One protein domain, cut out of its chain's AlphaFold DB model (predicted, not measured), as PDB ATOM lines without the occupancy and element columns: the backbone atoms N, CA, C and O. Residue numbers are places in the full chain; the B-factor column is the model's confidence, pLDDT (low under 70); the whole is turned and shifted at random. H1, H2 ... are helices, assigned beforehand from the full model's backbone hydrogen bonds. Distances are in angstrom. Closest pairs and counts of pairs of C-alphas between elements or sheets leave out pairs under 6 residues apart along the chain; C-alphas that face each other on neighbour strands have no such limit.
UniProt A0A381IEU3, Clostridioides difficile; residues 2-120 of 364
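This is residues 2 to 120 of the 364 residues of a protein of Clostridioides difficile (UniProt A0A381IEU3). H3 and H4 form a long helical hairpin, kinked H2 crosses H4 near its last turns, and short H1 meets H2's first residue, away from the hairpin. The printed part has 119 residues, 89 of them in four named helices in the order H1, H2, H3, H4, with no named strand; its class is all helix, and the whole is loose, with a radius of gyration of the C-alphas of 18.3 A and spans of 55 by 36 by 34 A.

H1, residues 2 to 12, begins at C-alpha 2 (62.818, -1.032, 3.613). H2, residues 19 to 41, has a kink of 66 degrees near residue 32. H3, residues 61 to 92, is 45.4 A long. H4, residues 96 to 118, is 33.6 A long and ends at C-alpha 118 (35.742, -0.819, -0.934).

H2 touches H4 with residues 23 to 28 alone, about perpendicular at 81 degrees; the closest C-alphas, of Ile 24 and Asn 110, are 5.0 A apart. H3 and H4 touch at a shallow tilt of 15 degrees, opposite ways; the closest C-alphas, of Ile 89 and Tyr 97, are 5.7 A apart. Every O i to N i+4 pair is within hydrogen-bond range in H1 and H4, 15 of 19 in H2 and 25 of 28 in H3.

The printed part has no cut. The link from H2 to H3 is long; pLDDT is under 70 at residues 50 to 60.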
ATOM      1  N   TYR A   2      64.115  -0.400   3.933       79.88
ATOM      2  CA  TYR A   2      62.818  -1.032   3.613       79.88
ATOM      3  C   TYR A   2      62.848  -2.571   3.486       79.88
ATOM      4  O   TYR A   2      61.981  -3.265   4.007       79.88
ATOM      5  N   ILE A   3      63.873  -3.125   2.834       83.56
ATOM      6  CA  ILE A   3      64.002  -4.581   2.651       83.56
ATOM      7  C   ILE A   3      64.236  -5.289   3.993       83.56
ATOM      8  O   ILE A   3      63.569  -6.272   4.301       83.56
ATOM      9  N   LEU A   4      65.149  -4.763   4.815       86.69
ATOM     10  CA  LEU A   4      65.489  -5.338   6.118       86.69
ATOM     11  C   LEU A   4      64.306  -5.276   7.091       86.69
ATOM     12  O   LEU A   4      64.027  -6.267   7.760       86.69
ATOM     13  N   SER A   5      63.568  -4.160   7.129       85.19
ATOM     14  CA  SER A   5      62.362  -4.057   7.957       85.19
ATOM     15  C   SER A   5      61.268  -5.015   7.485       85.19
ATOM     16  O   SER A   5      60.613  -5.655   8.304       85.19
ATOM     17  N   SER A   6      61.116  -5.189   6.169       83.75
ATOM     18  CA  SER A   6      60.167  -6.149   5.608       83.75
ATOM     19  C   SER A   6      60.514  -7.598   5.943       83.75
ATOM     20  O   SER A   6      59.616  -8.383   6.246       83.75
ATOM     21  N   LEU A   7      61.796  -7.962   5.895       85.25
ATOM     22  CA  LEU A   7      62.265  -9.297   6.271       85.25
ATOM     23  C   LEU A   7      62.094  -9.540   7.770       85.25
ATOM     24  O   LEU A   7      61.558 -10.573   8.161       85.25
ATOM     25  N   SER A   8      62.476  -8.565   8.595       88.44
ATOM     26  CA  SER A   8      62.315  -8.628  10.047       88.44
ATOM     27  C   SER A   8      60.853  -8.853  10.438       88.44
ATOM     28  O   SER A   8      60.552  -9.801  11.160       88.44
ATOM     29  N   LEU A   9      59.924  -8.066   9.883       86.00
ATOM     30  CA  LEU A   9      58.494  -8.197  10.172       86.00
ATOM     31  C   LEU A   9      57.936  -9.555   9.730       86.00
ATOM     32  O   LEU A   9      57.125 -10.151  10.436       86.00
ATOM     33  N   LYS A  10      58.392 -10.075   8.588       84.25
ATOM     34  CA  LYS A  10      57.992 -11.400   8.105       84.25
ATOM     35  C   LYS A  10      58.464 -12.516   9.043       84.25
ATOM     36  O   LYS A  10      57.686 -13.419   9.337       84.25
ATOM     37  N   ILE A  11      59.710 -12.442   9.515       86.19
ATOM     38  CA  ILE A  11      60.304 -13.437  10.419       86.19
ATOM     39  C   ILE A  11      59.610 -13.396  11.785       86.19
ATOM     40  O   ILE A  11      59.121 -14.423  12.246       86.19
ATOM     41  N   PHE A  12      59.488 -12.214  12.399       89.19
ATOM     42  CA  PHE A  12      58.865 -12.075  13.721       89.19
ATOM     43  C   PHE A  12      57.372 -12.416  13.727       89.19
ATOM     44  O   PHE A  12      56.869 -12.920  14.724       89.19
ATOM     45  N   SER A  13      56.660 -12.179  12.622       85.75
ATOM     46  CA  SER A  13      55.238 -12.529  12.505       85.75
ATOM     47  C   SER A  13      54.980 -13.961  12.035       85.75
ATOM     48  O   SER A  13      53.830 -14.286  11.755       85.75
ATOM     49  N   GLN A  14      56.012 -14.803  11.891       85.06
ATOM     50  CA  GLN A  14      55.882 -16.170  11.365       85.06
ATOM     51  C   GLN A  14      55.132 -16.225  10.020       85.06
ATOM     52  O   GLN A  14      54.337 -17.123   9.757       85.06
ATOM     53  N   ASN A  15      55.369 -15.235   9.150       83.44
ATOM     54  CA  ASN A  15      54.722 -15.104   7.840       83.44
ATOM     55  C   ASN A  15      53.184 -14.929   7.871       83.44
ATOM     56  O   ASN A  15      52.508 -15.096   6.852       83.44
ATOM     57  N   ILE A  16      52.627 -14.544   9.022       84.00
ATOM     58  CA  ILE A  16      51.218 -14.151   9.157       84.00
ATOM     59  C   ILE A  16      51.012 -12.731   8.605       84.00
ATOM     60  O   ILE A  16      49.936 -12.396   8.112       84.00
ATOM     61  N   ARG A  17      52.050 -11.878   8.649       81.56
ATOM     62  CA  ARG A  17      51.999 -10.489   8.170       81.56
ATOM     63  C   ARG A  17      53.192 -10.149   7.283       81.56
ATOM     64  O   ARG A  17      54.301 -10.645   7.460       81.56
ATOM     65  N   ASN A  18      52.971  -9.234   6.344       85.44
ATOM     66  CA  ASN A  18      54.039  -8.571   5.604       85.44
ATOM     67  C   ASN A  18      53.771  -7.058   5.510       85.44
ATOM     68  O   ASN A  18      52.676  -6.577   5.815       85.44
ATOM     69  N   THR A  19      54.791  -6.296   5.123       85.31
ATOM     70  CA  THR A  19      54.723  -4.829   4.986       85.31
ATOM     71  C   THR A  19      53.664  -4.394   3.979       85.31
ATOM     72  O   THR A  19      52.915  -3.464   4.243       85.31
ATOM     73  N   ARG A  20      53.541  -5.113   2.858       85.31
ATOM     74  CA  ARG A  20      52.540  -4.854   1.813       85.31
ATOM     75  C   ARG A  20      51.109  -4.908   2.357       85.31
ATOM     76  O   ARG A  20      50.364  -3.948   2.208       85.31
ATOM     77  N   TRP A  21      50.724  -6.012   2.994       86.19
ATOM     78  CA  TRP A  21      49.383  -6.201   3.553       86.19
ATOM     79  C   TRP A  21      49.097  -5.244   4.704       86.19
ATOM     80  O   TRP A  21      47.987  -4.723   4.779       86.19
ATOM     81  N   THR A  22      50.091  -4.965   5.553       89.00
ATOM     82  CA  THR A  22      49.965  -3.946   6.605       89.00
ATOM     83  C   THR A  22      49.670  -2.572   5.998       89.00
ATOM     84  O   THR A  22      48.680  -1.957   6.377       89.00
ATOM     85  N   ASN A  23      50.423  -2.147   4.979       91.06
ATOM     86  CA  ASN A  23      50.216  -0.849   4.328       91.06
ATOM     87  C   ASN A  23      48.849  -0.745   3.632       91.06
ATOM     88  O   ASN A  23      48.196   0.296   3.711       91.06
ATOM     89  N   ILE A  24      48.389  -1.812   2.964       91.19
ATOM     90  CA  ILE A  24      47.047  -1.855   2.360       91.19
ATOM     91  C   ILE A  24      45.976  -1.709   3.447       91.19
ATOM     92  O   ILE A  24      45.063  -0.898   3.303       91.19
ATOM     93  N   TYR A  25      46.090  -2.474   4.537       91.06
ATOM     94  CA  TYR A  25      45.122  -2.454   5.632       91.06
ATOM     95  C   TYR A  25      45.058  -1.085   6.318       91.06
ATOM     96  O   TYR A  25      43.970  -0.546   6.515       91.06
ATOM     97  N   GLU A  26      46.211  -0.487   6.616       92.50
ATOM     98  CA  GLU A  26      46.297   0.860   7.187       92.50
ATOM     99  C   GLU A  26      45.695   1.905   6.248       92.50
ATOM    100  O   GLU A  26      44.921   2.747   6.696       92.50
ATOM    101  N   THR A  27      45.958   1.805   4.940       93.44
ATOM    102  CA  THR A  27      45.365   2.710   3.942       93.44
ATOM    103  C   THR A  27      43.838   2.609   3.948       93.44
ATOM    104  O   THR A  27      43.171   3.635   3.967       93.44
ATOM    105  N   ILE A  28      43.271   1.397   3.992       92.00
ATOM    106  CA  ILE A  28      41.813   1.173   4.034       92.00
ATOM    107  C   ILE A  28      41.178   1.733   5.316       92.00
ATOM    108  O   ILE A  28      40.061   2.251   5.290       92.00
ATOM    109  N   MET A  29      41.859   1.592   6.453       90.00
ATOM    110  CA  MET A  29      41.331   2.026   7.749       90.00
ATOM    111  C   MET A  29      41.558   3.516   8.012       90.00
ATOM    112  O   MET A  29      40.823   4.122   8.789       90.00
ATOM    113  N   PHE A  30      42.542   4.131   7.354       89.25
ATOM    114  CA  PHE A  30      42.906   5.529   7.556       89.25
ATOM    115  C   PHE A  30      41.705   6.466   7.416       89.25
ATOM    116  O   PHE A  30      41.459   7.271   8.309       89.25
ATOM    117  N   GLN A  31      40.905   6.333   6.355       85.75
ATOM    118  CA  GLN A  31      39.797   7.261   6.112       85.75
ATOM    119  C   GLN A  31      38.710   7.200   7.193       85.75
ATOM    120  O   GLN A  31      38.110   8.222   7.524       85.75
ATOM    121  N   SER A  32      38.425   6.012   7.732       83.31
ATOM    122  CA  SER A  32      37.389   5.839   8.755       83.31
ATOM    123  C   SER A  32      37.888   6.226  10.147       83.31
ATOM    124  O   SER A  32      37.113   6.759  10.945       83.31
ATOM    125  N   LEU A  33      39.172   5.998  10.432       87.81
ATOM    126  CA  LEU A  33      39.772   6.270  11.736       87.81
ATOM    127  C   LEU A  33      40.288   7.706  11.876       87.81
ATOM    128  O   LEU A  33      40.172   8.268  12.962       87.81
ATOM    129  N   MET A  34      40.808   8.331  10.813       89.12
ATOM    130  CA  MET A  34      41.451   9.651  10.884       89.12
ATOM    131  C   MET A  34      40.570  10.719  11.555       89.12
ATOM    132  O   MET A  34      41.069  11.380  12.465       89.12
ATOM    133  N   PRO A  35      39.273  10.885  11.214       87.00
ATOM    134  CA  PRO A  35      38.441  11.880  11.887       87.00
ATOM    135  C   PRO A  35      38.283  11.604  13.385       87.00
ATOM    136  O   PRO A  35      38.254  12.538  14.178       87.00
ATOM    137  N   ALA A  36      38.191  10.330  13.782       86.62
ATOM    138  CA  ALA A  36      38.078   9.952  15.188       86.62
ATOM    139  C   ALA A  36      39.378  10.245  15.945       86.62
ATOM    140  O   ALA A  36      39.327  10.834  17.018       86.62
ATOM    141  N   VAL A  37      40.529   9.906  15.359       88.88
ATOM    142  CA  VAL A  37      41.845  10.173  15.955       88.88
ATOM    143  C   VAL A  37      42.088  11.677  16.108       88.88
ATOM    144  O   VAL A  37      42.549  12.109  17.159       88.88
ATOM    145  N   ILE A  38      41.742  12.489  15.102       91.06
ATOM    146  CA  ILE A  38      41.887  13.954  15.169       91.06
ATOM    147  C   ILE A  38      40.990  14.543  16.263       91.06
ATOM    148  O   ILE A  38      41.469  15.329  17.073       91.06
ATOM    149  N   LEU A  39      39.710  14.163  16.316       90.25
ATOM    150  CA  LEU A  39      38.782  14.667  17.335       90.25
ATOM    151  C   LEU A  39      39.232  14.293  18.751       90.25
ATOM    152  O   LEU A  39      39.254  15.154  19.627       90.25
ATOM    153  N   GLU A  40      39.665  13.048  18.949       90.50
ATOM    154  CA  GLU A  40      40.184  12.583  20.236       90.50
ATOM    155  C   GLU A  40      41.476  13.318  20.629       90.50
ATOM    156  O   GLU A  40      41.654  13.675  21.789       90.50
ATOM    157  N   THR A  41      42.344  13.642  19.660       92.75
ATOM    158  CA  THR A  41      43.555  14.459  19.891       92.75
ATOM    159  C   THR A  41      43.210  15.848  20.444       92.75
ATOM    160  O   THR A  41      43.967  16.398  21.239       92.75
ATOM    161  N   PHE A  42      42.050  16.400  20.077       93.50
ATOM    162  CA  PHE A  42      41.510  17.652  20.623       93.50
ATOM    163  C   PHE A  42      40.550  17.441  21.809       93.50
ATOM    164  O   PHE A  42      39.774  18.337  22.136       93.50
ATOM    165  N   ALA A  43      40.597  16.271  22.457       89.56
ATOM    166  CA  ALA A  43      39.761  15.886  23.599       89.56
ATOM    167  C   ALA A  43      38.241  15.904  23.326       89.56
ATOM    168  O   ALA A  43      37.431  16.016  24.248       89.56
ATOM    169  N   ILE A  44      37.829  15.767  22.063       87.12
ATOM    170  CA  ILE A  44      36.422  15.638  21.669       87.12
ATOM    171  C   ILE A  44      36.095  14.147  21.562       87.12
ATOM    172  O   ILE A  44      36.222  13.541  20.495       87.12
ATOM    173  N   SER A  45      35.667  13.556  22.677       78.19
ATOM    174  CA  SER A  45      35.370  12.124  22.724       78.19
ATOM    175  C   SER A  45      34.021  11.780  22.086       78.19
ATOM    176  O   SER A  45      33.018  12.489  22.230       78.19
ATOM    177  N   LYS A  46      33.973  10.653  21.368       72.12
ATOM    178  CA  LYS A  46      32.723  10.101  20.832       72.12
ATOM    179  C   LYS A  46      32.005   9.275  21.901       72.12
ATOM    180  O   LYS A  46      32.362   8.131  22.152       72.12
ATOM    181  N   ASN A  47      30.890   9.792  22.414       70.88
ATOM    182  CA  ASN A  47      30.085   9.122  23.451       70.88
ATOM    183  C   ASN A  47      29.155   8.004  22.936       70.88
ATOM    184  O   ASN A  47      28.409   7.415  23.716       70.88
ATOM    185  N   LYS A  48      29.128   7.730  21.626       75.88
ATOM    186  CA  LYS A  48      28.253   6.712  21.023       75.88
ATOM    187  C   LYS A  48      29.063   5.730  20.190       75.88
ATOM    188  O   LYS A  48      29.639   6.096  19.165       75.88
ATOM    189  N   PHE A  49      29.041   4.468  20.606       71.62
ATOM    190  CA  PHE A  49      29.562   3.357  19.825       71.62
ATOM    191  C   PHE A  49      28.545   2.987  18.739       71.62
ATOM    192  O   PHE A  49      27.556   2.300  18.990       71.62
ATOM    193  N   SER A  50      28.749   3.503  17.529       68.56
ATOM    194  CA  SER A  50      27.906   3.160  16.383       68.56
ATOM    195  C   SER A  50      28.264   1.758  15.896       68.56
ATOM    196  O   SER A  50      29.275   1.576  15.221       68.56
ATOM    197  N   VAL A  51      27.436   0.769  16.226       58.00
ATOM    198  CA  VAL A  51      27.600  -0.603  15.732       58.00
ATOM    199  C   VAL A  51      27.286  -0.638  14.236       58.00
ATOM    200  O   VAL A  51      26.266  -0.111  13.790       58.00
ATOM    201  N   THR A  52      28.157  -1.259  13.445       61.19
ATOM    202  CA  THR A  52      27.927  -1.473  12.014       61.19
ATOM    203  C   THR A  52      26.661  -2.307  11.821       61.19
ATOM    204  O   THR A  52      26.565  -3.419  12.344       61.19
ATOM    205  N   ASN A  53      25.679  -1.780  11.085       60.38
ATOM    206  CA  ASN A  53      24.417  -2.479  10.866       60.38
ATOM    207  C   ASN A  53      24.667  -3.778  10.078       60.38
ATOM    208  O   ASN A  53      25.224  -3.751   8.982       60.38
ATOM    209  N   LYS A  54      24.276  -4.921  10.653       58.84
ATOM    210  CA  LYS A  54      24.460  -6.253  10.053       58.84
ATOM    211  C   LYS A  54      23.368  -6.605   9.032       58.84
ATOM    212  O   LYS A  54      23.390  -7.708   8.484       58.84
ATOM    213  N   SER A  55      22.404  -5.714   8.773       53.06
ATOM    214  CA  SER A  55      21.337  -5.957   7.801       53.06
ATOM    215  C   SER A  55      21.915  -6.081   6.385       53.06
ATOM    216  O   SER A  55      22.248  -5.091   5.741       53.06
ATOM    217  N   LYS A  56      22.005  -7.321   5.891       54.38
ATOM    218  CA  LYS A  56      22.464  -7.722   4.545       54.38
ATOM    219  C   LYS A  56      21.580  -7.240   3.380       54.38
ATOM    220  O   LYS A  56      21.788  -7.663   2.246       54.38
ATOM    221  N   LEU A  57      20.578  -6.405   3.640       47.31
ATOM    222  CA  LEU A  57      19.618  -5.963   2.638       47.31
ATOM    223  C   LEU A  57      20.126  -4.659   2.029       47.31
ATOM    224  O   LEU A  57      20.039  -3.599   2.636       47.31
ATOM    225  N   GLU A  58      20.712  -4.816   0.845       51.72
ATOM    226  CA  GLU A  58      21.198  -3.753  -0.030       51.72
ATOM    227  C   GLU A  58      22.330  -2.925   0.583       51.72
ATOM    228  O   GLU A  58      22.145  -1.822   1.093       51.72
ATOM    229  N   GLU A  59      23.562  -3.434   0.463       57.12
ATOM    230  CA  GLU A  59      24.734  -2.558   0.480       57.12
ATOM    231  C   GLU A  59      24.506  -1.445  -0.542       57.12
ATOM    232  O   GLU A  59      24.640  -1.642  -1.754       57.12
ATOM    233  N   ASN A  60      24.115  -0.282  -0.035       66.31
ATOM    234  CA  ASN A  60      23.722   0.843  -0.847       66.31
ATOM    235  C   ASN A  60      24.932   1.219  -1.708       66.31
ATOM    236  O   ASN A  60      25.962   1.669  -1.197       66.31
ATOM    237  N   ARG A  61      24.852   0.968  -3.021       70.88
ATOM    238  CA  ARG A  61      25.962   1.206  -3.961       70.88
ATOM    239  C   ARG A  61      26.483   2.639  -3.827       70.88
ATOM    240  O   ARG A  61      27.684   2.868  -3.934       70.88
ATOM    241  N   MET A  62      25.579   3.570  -3.521       73.44
ATOM    242  CA  MET A  62      25.881   4.968  -3.240       73.44
ATOM    243  C   MET A  62      26.763   5.150  -1.996       73.44
ATOM    244  O   MET A  62      27.707   5.930  -2.034       73.44
ATOM    245  N   TYR A  63      26.511   4.407  -0.915       77.75
ATOM    246  CA  TYR A  63      27.320   4.465   0.306       77.75
ATOM    247  C   TYR A  63      28.752   3.976   0.061       77.75
ATOM    248  O   TYR A  63      29.709   4.656   0.428       77.75
ATOM    249  N   LYS A  64      28.916   2.848  -0.646       76.81
ATOM    250  CA  LYS A  64      30.242   2.360  -1.067       76.81
ATOM    251  C   LYS A  64      30.966   3.354  -1.965       76.81
ATOM    252  O   LYS A  64      32.162   3.574  -1.807       76.81
ATOM    253  N   PHE A  65      30.237   3.959  -2.901       79.56
ATOM    254  CA  PHE A  65      30.790   4.976  -3.784       79.56
ATOM    255  C   PHE A  65      31.292   6.187  -2.987       79.56
ATOM    256  O   PHE A  65      32.434   6.597  -3.170       79.56
ATOM    257  N   LEU A  66      30.490   6.691  -2.043       83.81
ATOM    258  CA  LEU A  66      30.845   7.828  -1.192       83.81
ATOM    259  C   LEU A  66      32.089   7.545  -0.335       83.81
ATOM    260  O   LEU A  66      32.961   8.403  -0.221       83.81
ATOM    261  N   GLN A  67      32.220   6.326   0.200       83.19
ATOM    262  CA  GLN A  67      33.432   5.889   0.905       83.19
ATOM    263  C   GLN A  67      34.668   5.800  -0.003       83.19
ATOM    264  O   GLN A  67      35.788   5.954   0.479       83.19
ATOM    265  N   GLY A  68      34.485   5.547  -1.301       86.44
ATOM    266  CA  GLY A  68      35.562   5.437  -2.286       86.44
ATOM    267  C   GLY A  68      36.125   6.778  -2.772       86.44
ATOM    268  O   GLY A  68      37.266   6.819  -3.233       86.44
ATOM    269  N   ILE A  69      35.366   7.877  -2.655       89.62
ATOM    270  CA  ILE A  69      35.758   9.204  -3.170       89.62
ATOM    271  C   ILE A  69      37.126   9.678  -2.639       89.62
ATOM    272  O   ILE A  69      37.955  10.076  -3.459       89.62
ATOM    273  N   PRO A  70      37.427   9.619  -1.324       90.19
ATOM    274  CA  PRO A  70      38.714  10.082  -0.798       90.19
ATOM    275  C   PRO A  70      39.908   9.339  -1.410       90.19
ATOM    276  O   PRO A  70      40.879   9.963  -1.836       90.19
ATOM    277  N   TYR A  71      39.804   8.015  -1.548       91.62
ATOM    278  CA  TYR A  71      40.841   7.192  -2.176       91.62
ATOM    279  C   TYR A  71      41.057   7.555  -3.638       91.62
ATOM    280  O   TYR A  71      42.198   7.637  -4.089       91.62
ATOM    281  N   PHE A  72      39.970   7.828  -4.363       90.94
ATOM    282  CA  PHE A  72      40.045   8.270  -5.749       90.94
ATOM    283  C   PHE A  72      40.752   9.629  -5.878       90.94
ATOM    284  O   PHE A  72      41.623   9.785  -6.733       90.94
ATOM    285  N   ILE A  73      40.453  10.585  -4.992       93.50
ATOM    286  CA  ILE A  73      41.134  11.890  -4.953       93.50
ATOM    287  C   ILE A  73      42.639  11.704  -4.710       93.50
ATOM    288  O   ILE A  73      43.456  12.233  -5.467       93.50
ATOM    289  N   TYR A  74      43.025  10.913  -3.704       94.12
ATOM    290  CA  TYR A  74      44.437  10.640  -3.418       94.12
ATOM    291  C   TYR A  74      45.138   9.904  -4.563       94.12
ATOM    292  O   TYR A  74      46.306  10.173  -4.843       94.12
ATOM    293  N   MET A  75      44.430   9.017  -5.262       94.56
ATOM    294  CA  MET A  75      44.955   8.312  -6.426       94.56
ATOM    295  C   MET A  75      45.289   9.289  -7.560       94.56
ATOM    296  O   MET A  75      46.392   9.235  -8.101       94.56
ATOM    297  N   VAL A  76      44.388  10.228  -7.873       95.69
ATOM    298  CA  VAL A  76      44.626  11.268  -8.892       95.69
ATOM    299  C   VAL A  76      45.810  12.158  -8.505       95.69
ATOM    300  O   VAL A  76      46.695  12.393  -9.329       95.69
ATOM    301  N   LEU A  77      45.883  12.603  -7.245       95.94
ATOM    302  CA  LEU A  77      47.013  13.394  -6.746       95.94
ATOM    303  C   LEU A  77      48.340  12.627  -6.833       95.94
ATOM    304  O   LEU A  77      49.357  13.204  -7.225       95.94
ATOM    305  N   SER A  78      48.329  11.327  -6.529       96.38
ATOM    306  CA  SER A  78      49.505  10.461  -6.643       96.38
ATOM    307  C   SER A  78      49.975  10.335  -8.095       96.38
ATOM    308  O   SER A  78      51.162  10.502  -8.370       96.38
ATOM    309  N   ILE A  79      49.054  10.153  -9.050       96.56
ATOM    310  CA  ILE A  79      49.373  10.109 -10.488       96.56
ATOM    311  C   ILE A  79      50.001  11.428 -10.952       96.56
ATOM    312  O   ILE A  79      51.036  11.415 -11.619       96.56
ATOM    313  N   ILE A  80      49.437  12.573 -10.554       97.12
ATOM    314  CA  ILE A  80      50.015  13.893 -10.859       97.12
ATOM    315  C   ILE A  80      51.433  14.006 -10.278       97.12
ATOM    316  O   ILE A  80      52.342  14.497 -10.951       97.12
ATOM    317  N   GLY A  81      51.637  13.536  -9.044       96.44
ATOM    318  CA  GLY A  81      52.947  13.492  -8.397       96.44
ATOM    319  C   GLY A  81      53.955  12.647  -9.176       96.44
ATOM    320  O   GLY A  81      55.059  13.114  -9.446       96.44
ATOM    321  N   ILE A  82      53.563  11.441  -9.591       96.31
ATOM    322  CA  ILE A  82      54.396  10.519 -10.378       96.31
ATOM    323  C   ILE A  82      54.836  11.176 -11.686       96.31
ATOM    324  O   ILE A  82      56.026  11.177 -11.992       96.31
ATOM    325  N   LEU A  83      53.907  11.795 -12.420       94.94
ATOM    326  CA  LEU A  83      54.215  12.489 -13.673       94.94
ATOM    327  C   LEU A  83      55.205  13.643 -13.455       94.94
ATOM    328  O   LEU A  83      56.175  13.777 -14.203       94.94
ATOM    329  N   LYS A  84      55.012  14.448 -12.401       94.06
ATOM    330  CA  LYS A  84      55.937  15.539 -12.051       94.06
ATOM    331  C   LYS A  84      57.327  15.019 -11.683       94.06
ATOM    332  O   LYS A  84      58.314  15.586 -12.146       94.06
ATOM    333  N   MET A  85      57.411  13.951 -10.888       93.69
ATOM    334  CA  MET A  85      58.691  13.352 -10.499       93.69
ATOM    335  C   MET A  85      59.412  12.746 -11.697       93.69
ATOM    336  O   MET A  85      60.613  12.943 -11.842       93.69
ATOM    337  N   PHE A  86      58.680  12.087 -12.597       90.75
ATOM    338  CA  PHE A  86      59.244  11.549 -13.829       90.75
ATOM    339  C   PHE A  86      59.892  12.652 -14.676       90.75
ATOM    340  O   PHE A  86      61.047  12.527 -15.066       90.75
ATOM    341  N   VAL A  87      59.205  13.781 -14.879       91.12
ATOM    342  CA  VAL A  87      59.770  14.942 -15.591       91.12
ATOM    343  C   VAL A  87      60.966  15.551 -14.842       91.12
ATOM    344  O   VAL A  87      61.949  15.944 -15.471       91.12
ATOM    345  N   ALA A  88      60.908  15.630 -13.510       90.00
ATOM    346  CA  ALA A  88      61.977  16.199 -12.688       90.00
ATOM    347  C   ALA A  88      63.279  15.382 -12.749       90.00
ATOM    348  O   ALA A  88      64.353  15.980 -12.787       90.00
ATOM    349  N   ILE A  89      63.195  14.048 -12.837       90.06
ATOM    350  CA  ILE A  89      64.368  13.169 -12.996       90.06
ATOM    351  C   ILE A  89      65.194  13.588 -14.220       90.06
ATOM    352  O   ILE A  89      66.403  13.770 -14.103       90.06
ATOM    353  N   PHE A  90      64.543  13.816 -15.367       87.12
ATOM    354  CA  PHE A  90      65.235  14.200 -16.603       87.12
ATOM    355  C   PHE A  90      65.695  15.658 -16.617       87.12
ATOM    356  O   PHE A  90      66.729  15.966 -17.200       87.12
ATOM    357  N   LYS A  91      64.947  16.572 -15.983       90.06
ATOM    358  CA  LYS A  91      65.295  18.004 -15.984       90.06
ATOM    359  C   LYS A  91      66.397  18.366 -14.992       90.06
ATOM    360  O   LYS A  91      67.202  19.242 -15.277       90.06
ATOM    361  N   MET A  92      66.394  17.749 -13.813       84.44
ATOM    362  CA  MET A  92      67.189  18.197 -12.661       84.44
ATOM    363  C   MET A  92      68.337  17.230 -12.325       84.44
ATOM    364  O   MET A  92      69.120  17.524 -11.429       84.44
ATOM    365  N   SER A  93      68.453  16.099 -13.040       78.12
ATOM    366  CA  SER A  93      69.565  15.128 -12.973       78.12
ATOM    367  C   SER A  93      69.965  14.689 -11.554       78.12
ATOM    368  O   SER A  93      71.133  14.425 -11.280       78.12
ATOM    369  N   SER A  94      68.998  14.600 -10.635       85.31
ATOM    370  CA  SER A  94      69.226  14.195  -9.243       85.31
ATOM    371  C   SER A  94      68.549  12.866  -8.926       85.31
ATOM    372  O   SER A  94      67.375  12.653  -9.234       85.31
ATOM    373  N   MET A  95      69.276  11.988  -8.233       83.94
ATOM    374  CA  MET A  95      68.789  10.668  -7.825       83.94
ATOM    375  C   MET A  95      67.704  10.735  -6.735       83.94
ATOM    376  O   MET A  95      66.955   9.776  -6.541       83.94
ATOM    377  N   THR A  96      67.563  11.873  -6.049       88.12
ATOM    378  CA  THR A  96      66.537  12.078  -5.011       88.12
ATOM    379  C   THR A  96      65.127  11.875  -5.563       88.12
ATOM    380  O   THR A  96      64.283  11.263  -4.905       88.12
ATOM    381  N   TYR A  97      64.871  12.316  -6.799       90.38
ATOM    382  CA  TYR A  97      63.561  12.164  -7.433       90.38
ATOM    383  C   TYR A  97      63.204  10.698  -7.697       90.38
ATOM    384  O   TYR A  97      62.035  10.337  -7.598       90.38
ATOM    385  N   SER A  98      64.194   9.834  -7.939       89.25
ATOM    386  CA  SER A  98      63.988   8.389  -8.095       89.25
ATOM    387  C   SER A  98      63.497   7.739  -6.798       89.25
ATOM    388  O   SER A  98      62.618   6.880  -6.829       89.25
ATOM    389  N   VAL A  99      64.011   8.180  -5.642       90.81
ATOM    390  CA  VAL A  99      63.562   7.690  -4.326       90.81
ATOM    391  C   VAL A  99      62.131   8.146  -4.031       90.81
ATOM    392  O   VAL A  99      61.316   7.352  -3.565       90.81
ATOM    393  N   VAL A 100      61.792   9.402  -4.335       92.44
ATOM    394  CA  VAL A 100      60.417   9.910  -4.176       92.44
ATOM    395  C   VAL A 100      59.455   9.186  -5.119       92.44
ATOM    396  O   VAL A 100      58.376   8.771  -4.698       92.44
ATOM    397  N   LEU A 101      59.858   8.972  -6.374       93.56
ATOM    398  CA  LEU A 101      59.083   8.224  -7.361       93.56
ATOM    399  C   LEU A 101      58.793   6.793  -6.884       93.56
ATOM    400  O   LEU A 101      57.653   6.345  -6.984       93.56
ATOM    401  N   PHE A 102      59.787   6.107  -6.308       91.25
ATOM    402  CA  PHE A 102      59.609   4.780  -5.711       91.25
ATOM    403  C   PHE A 102      58.489   4.769  -4.656       91.25
ATOM    404  O   PHE A 102      57.595   3.920  -4.707       91.25
ATOM    405  N   TRP A 103      58.479   5.744  -3.742       92.62
ATOM    406  CA  TRP A 103      57.436   5.853  -2.718       92.62
ATOM    407  C   TRP A 103      56.062   6.208  -3.291       92.62
ATOM    408  O   TRP A 103      55.059   5.647  -2.853       92.62
ATOM    409  N   LEU A 104      55.999   7.090  -4.292       94.88
ATOM    410  CA  LEU A 104      54.736   7.437  -4.947       94.88
ATOM    411  C   LEU A 104      54.109   6.237  -5.663       94.88
ATOM    412  O   LEU A 104      52.897   6.042  -5.566       94.88
ATOM    413  N   ILE A 105      54.917   5.397  -6.318       93.12
ATOM    414  CA  ILE A 105      54.444   4.153  -6.943       93.12
ATOM    415  C   ILE A 105      53.894   3.192  -5.878       93.12
ATOM    416  O   ILE A 105      52.794   2.663  -6.042       93.12
ATOM    417  N   GLY A 106      54.610   3.005  -4.764       90.75
ATOM    418  CA  GLY A 106      54.140   2.171  -3.651       90.75
ATOM    419  C   GLY A 106      52.829   2.677  -3.032       90.75
ATOM    420  O   GLY A 106      51.917   1.892  -2.770       90.75
ATOM    421  N   ASN A 107      52.692   3.994  -2.865       93.44
ATOM    422  CA  ASN A 107      51.468   4.616  -2.359       93.44
ATOM    423  C   ASN A 107      50.306   4.481  -3.348       93.44
ATOM    424  O   ASN A 107      49.190   4.163  -2.938       93.44
ATOM    425  N   LEU A 108      50.563   4.669  -4.648       94.81
ATOM    426  CA  LEU A 108      49.564   4.454  -5.692       94.81
ATOM    427  C   LEU A 108      49.037   3.014  -5.656       94.81
ATOM    428  O   LEU A 108      47.827   2.809  -5.703       94.81
ATOM    429  N   PHE A 109      49.925   2.029  -5.508       92.12
ATOM    430  CA  PHE A 109      49.531   0.628  -5.367       92.12
ATOM    431  C   PHE A 109      48.587   0.406  -4.171       92.12
ATOM    432  O   PHE A 109      47.526  -0.198  -4.335       92.12
ATOM    433  N   ASN A 110      48.920   0.937  -2.989       92.81
ATOM    434  CA  ASN A 110      48.064   0.803  -1.803       92.81
ATOM    435  C   ASN A 110      46.682   1.450  -2.013       92.81
ATOM    436  O   ASN A 110      45.670   0.862  -1.637       92.81
ATOM    437  N   LEU A 111      46.627   2.618  -2.663       93.94
ATOM    438  CA  LEU A 111      45.377   3.323  -2.982       93.94
ATOM    439  C   LEU A 111      44.502   2.551  -3.981       93.94
ATOM    440  O   LEU A 111      43.284   2.467  -3.800       93.94
ATOM    441  N   VAL A 112      45.109   1.942  -5.005       92.06
ATOM    442  CA  VAL A 112      44.400   1.058  -5.944       92.06
ATOM    443  C   VAL A 112      43.817  -0.145  -5.198       92.06
ATOM    444  O   VAL A 112      42.629  -0.441  -5.343       92.06
ATOM    445  N   MET A 113      44.605  -0.804  -4.344       90.44
ATOM    446  CA  MET A 113      44.133  -1.944  -3.549       90.44
ATOM    447  C   MET A 113      43.017  -1.558  -2.568       90.44
ATOM    448  O   MET A 113      42.035  -2.295  -2.448       90.44
ATOM    449  N   ALA A 114      43.107  -0.393  -1.922       90.81
ATOM    450  CA  ALA A 114      42.061   0.120  -1.039       90.81
ATOM    451  C   ALA A 114      40.751   0.398  -1.797       90.81
ATOM    452  O   ALA A 114      39.666   0.030  -1.340       90.81
ATOM    453  N   THR A 115      40.847   0.953  -3.007       89.00
ATOM    454  CA  THR A 115      39.688   1.192  -3.882       89.00
ATOM    455  C   THR A 115      39.014  -0.127  -4.286       89.00
ATOM    456  O   THR A 115      37.789  -0.261  -4.207       89.00
ATOM    457  N   LEU A 116      39.802  -1.147  -4.652       87.25
ATOM    458  CA  LEU A 116      39.291  -2.489  -4.957       87.25
ATOM    459  C   LEU A 116      38.632  -3.150  -3.739       87.25
ATOM    460  O   LEU A 116      37.633  -3.860  -3.890       87.25
ATOM    461  N   PHE A 117      39.162  -2.919  -2.536       86.56
ATOM    462  CA  PHE A 117      38.583  -3.430  -1.297       86.56
ATOM    463  C   PHE A 117      37.192  -2.839  -1.034       86.56
ATOM    464  O   PHE A 117      36.252  -3.597  -0.798       86.56
ATOM    465  N   ILE A 118      37.025  -1.518  -1.166       84.00
ATOM    466  CA  ILE A 118      35.742  -0.819  -0.934       84.00
ATOM    467  C   ILE A 118      34.683  -1.205  -1.963       84.00
ATOM    468  O   ILE A 118      33.507  -1.356  -1.625       84.00
ATOM    469  N   SER A 119      35.092  -1.460  -3.210       79.38
ATOM    470  CA  SER A 119      34.195  -2.045  -4.213       79.38
ATOM    471  C   SER A 119      33.594  -3.380  -3.742       79.38
ATOM    472  O   SER A 119      32.525  -3.765  -4.220       79.38
ATOM    473  N   GLY A 120      34.245  -4.068  -2.799       73.56
ATOM    474  CA  GLY A 120      33.759  -5.272  -2.140       73.56
ATOM    475  C   GLY A 120      33.716  -6.494  -3.052       73.56
ATOM    476  O   GLY A 120      33.931  -6.417  -4.263       73.56
TER     477      GLY A 120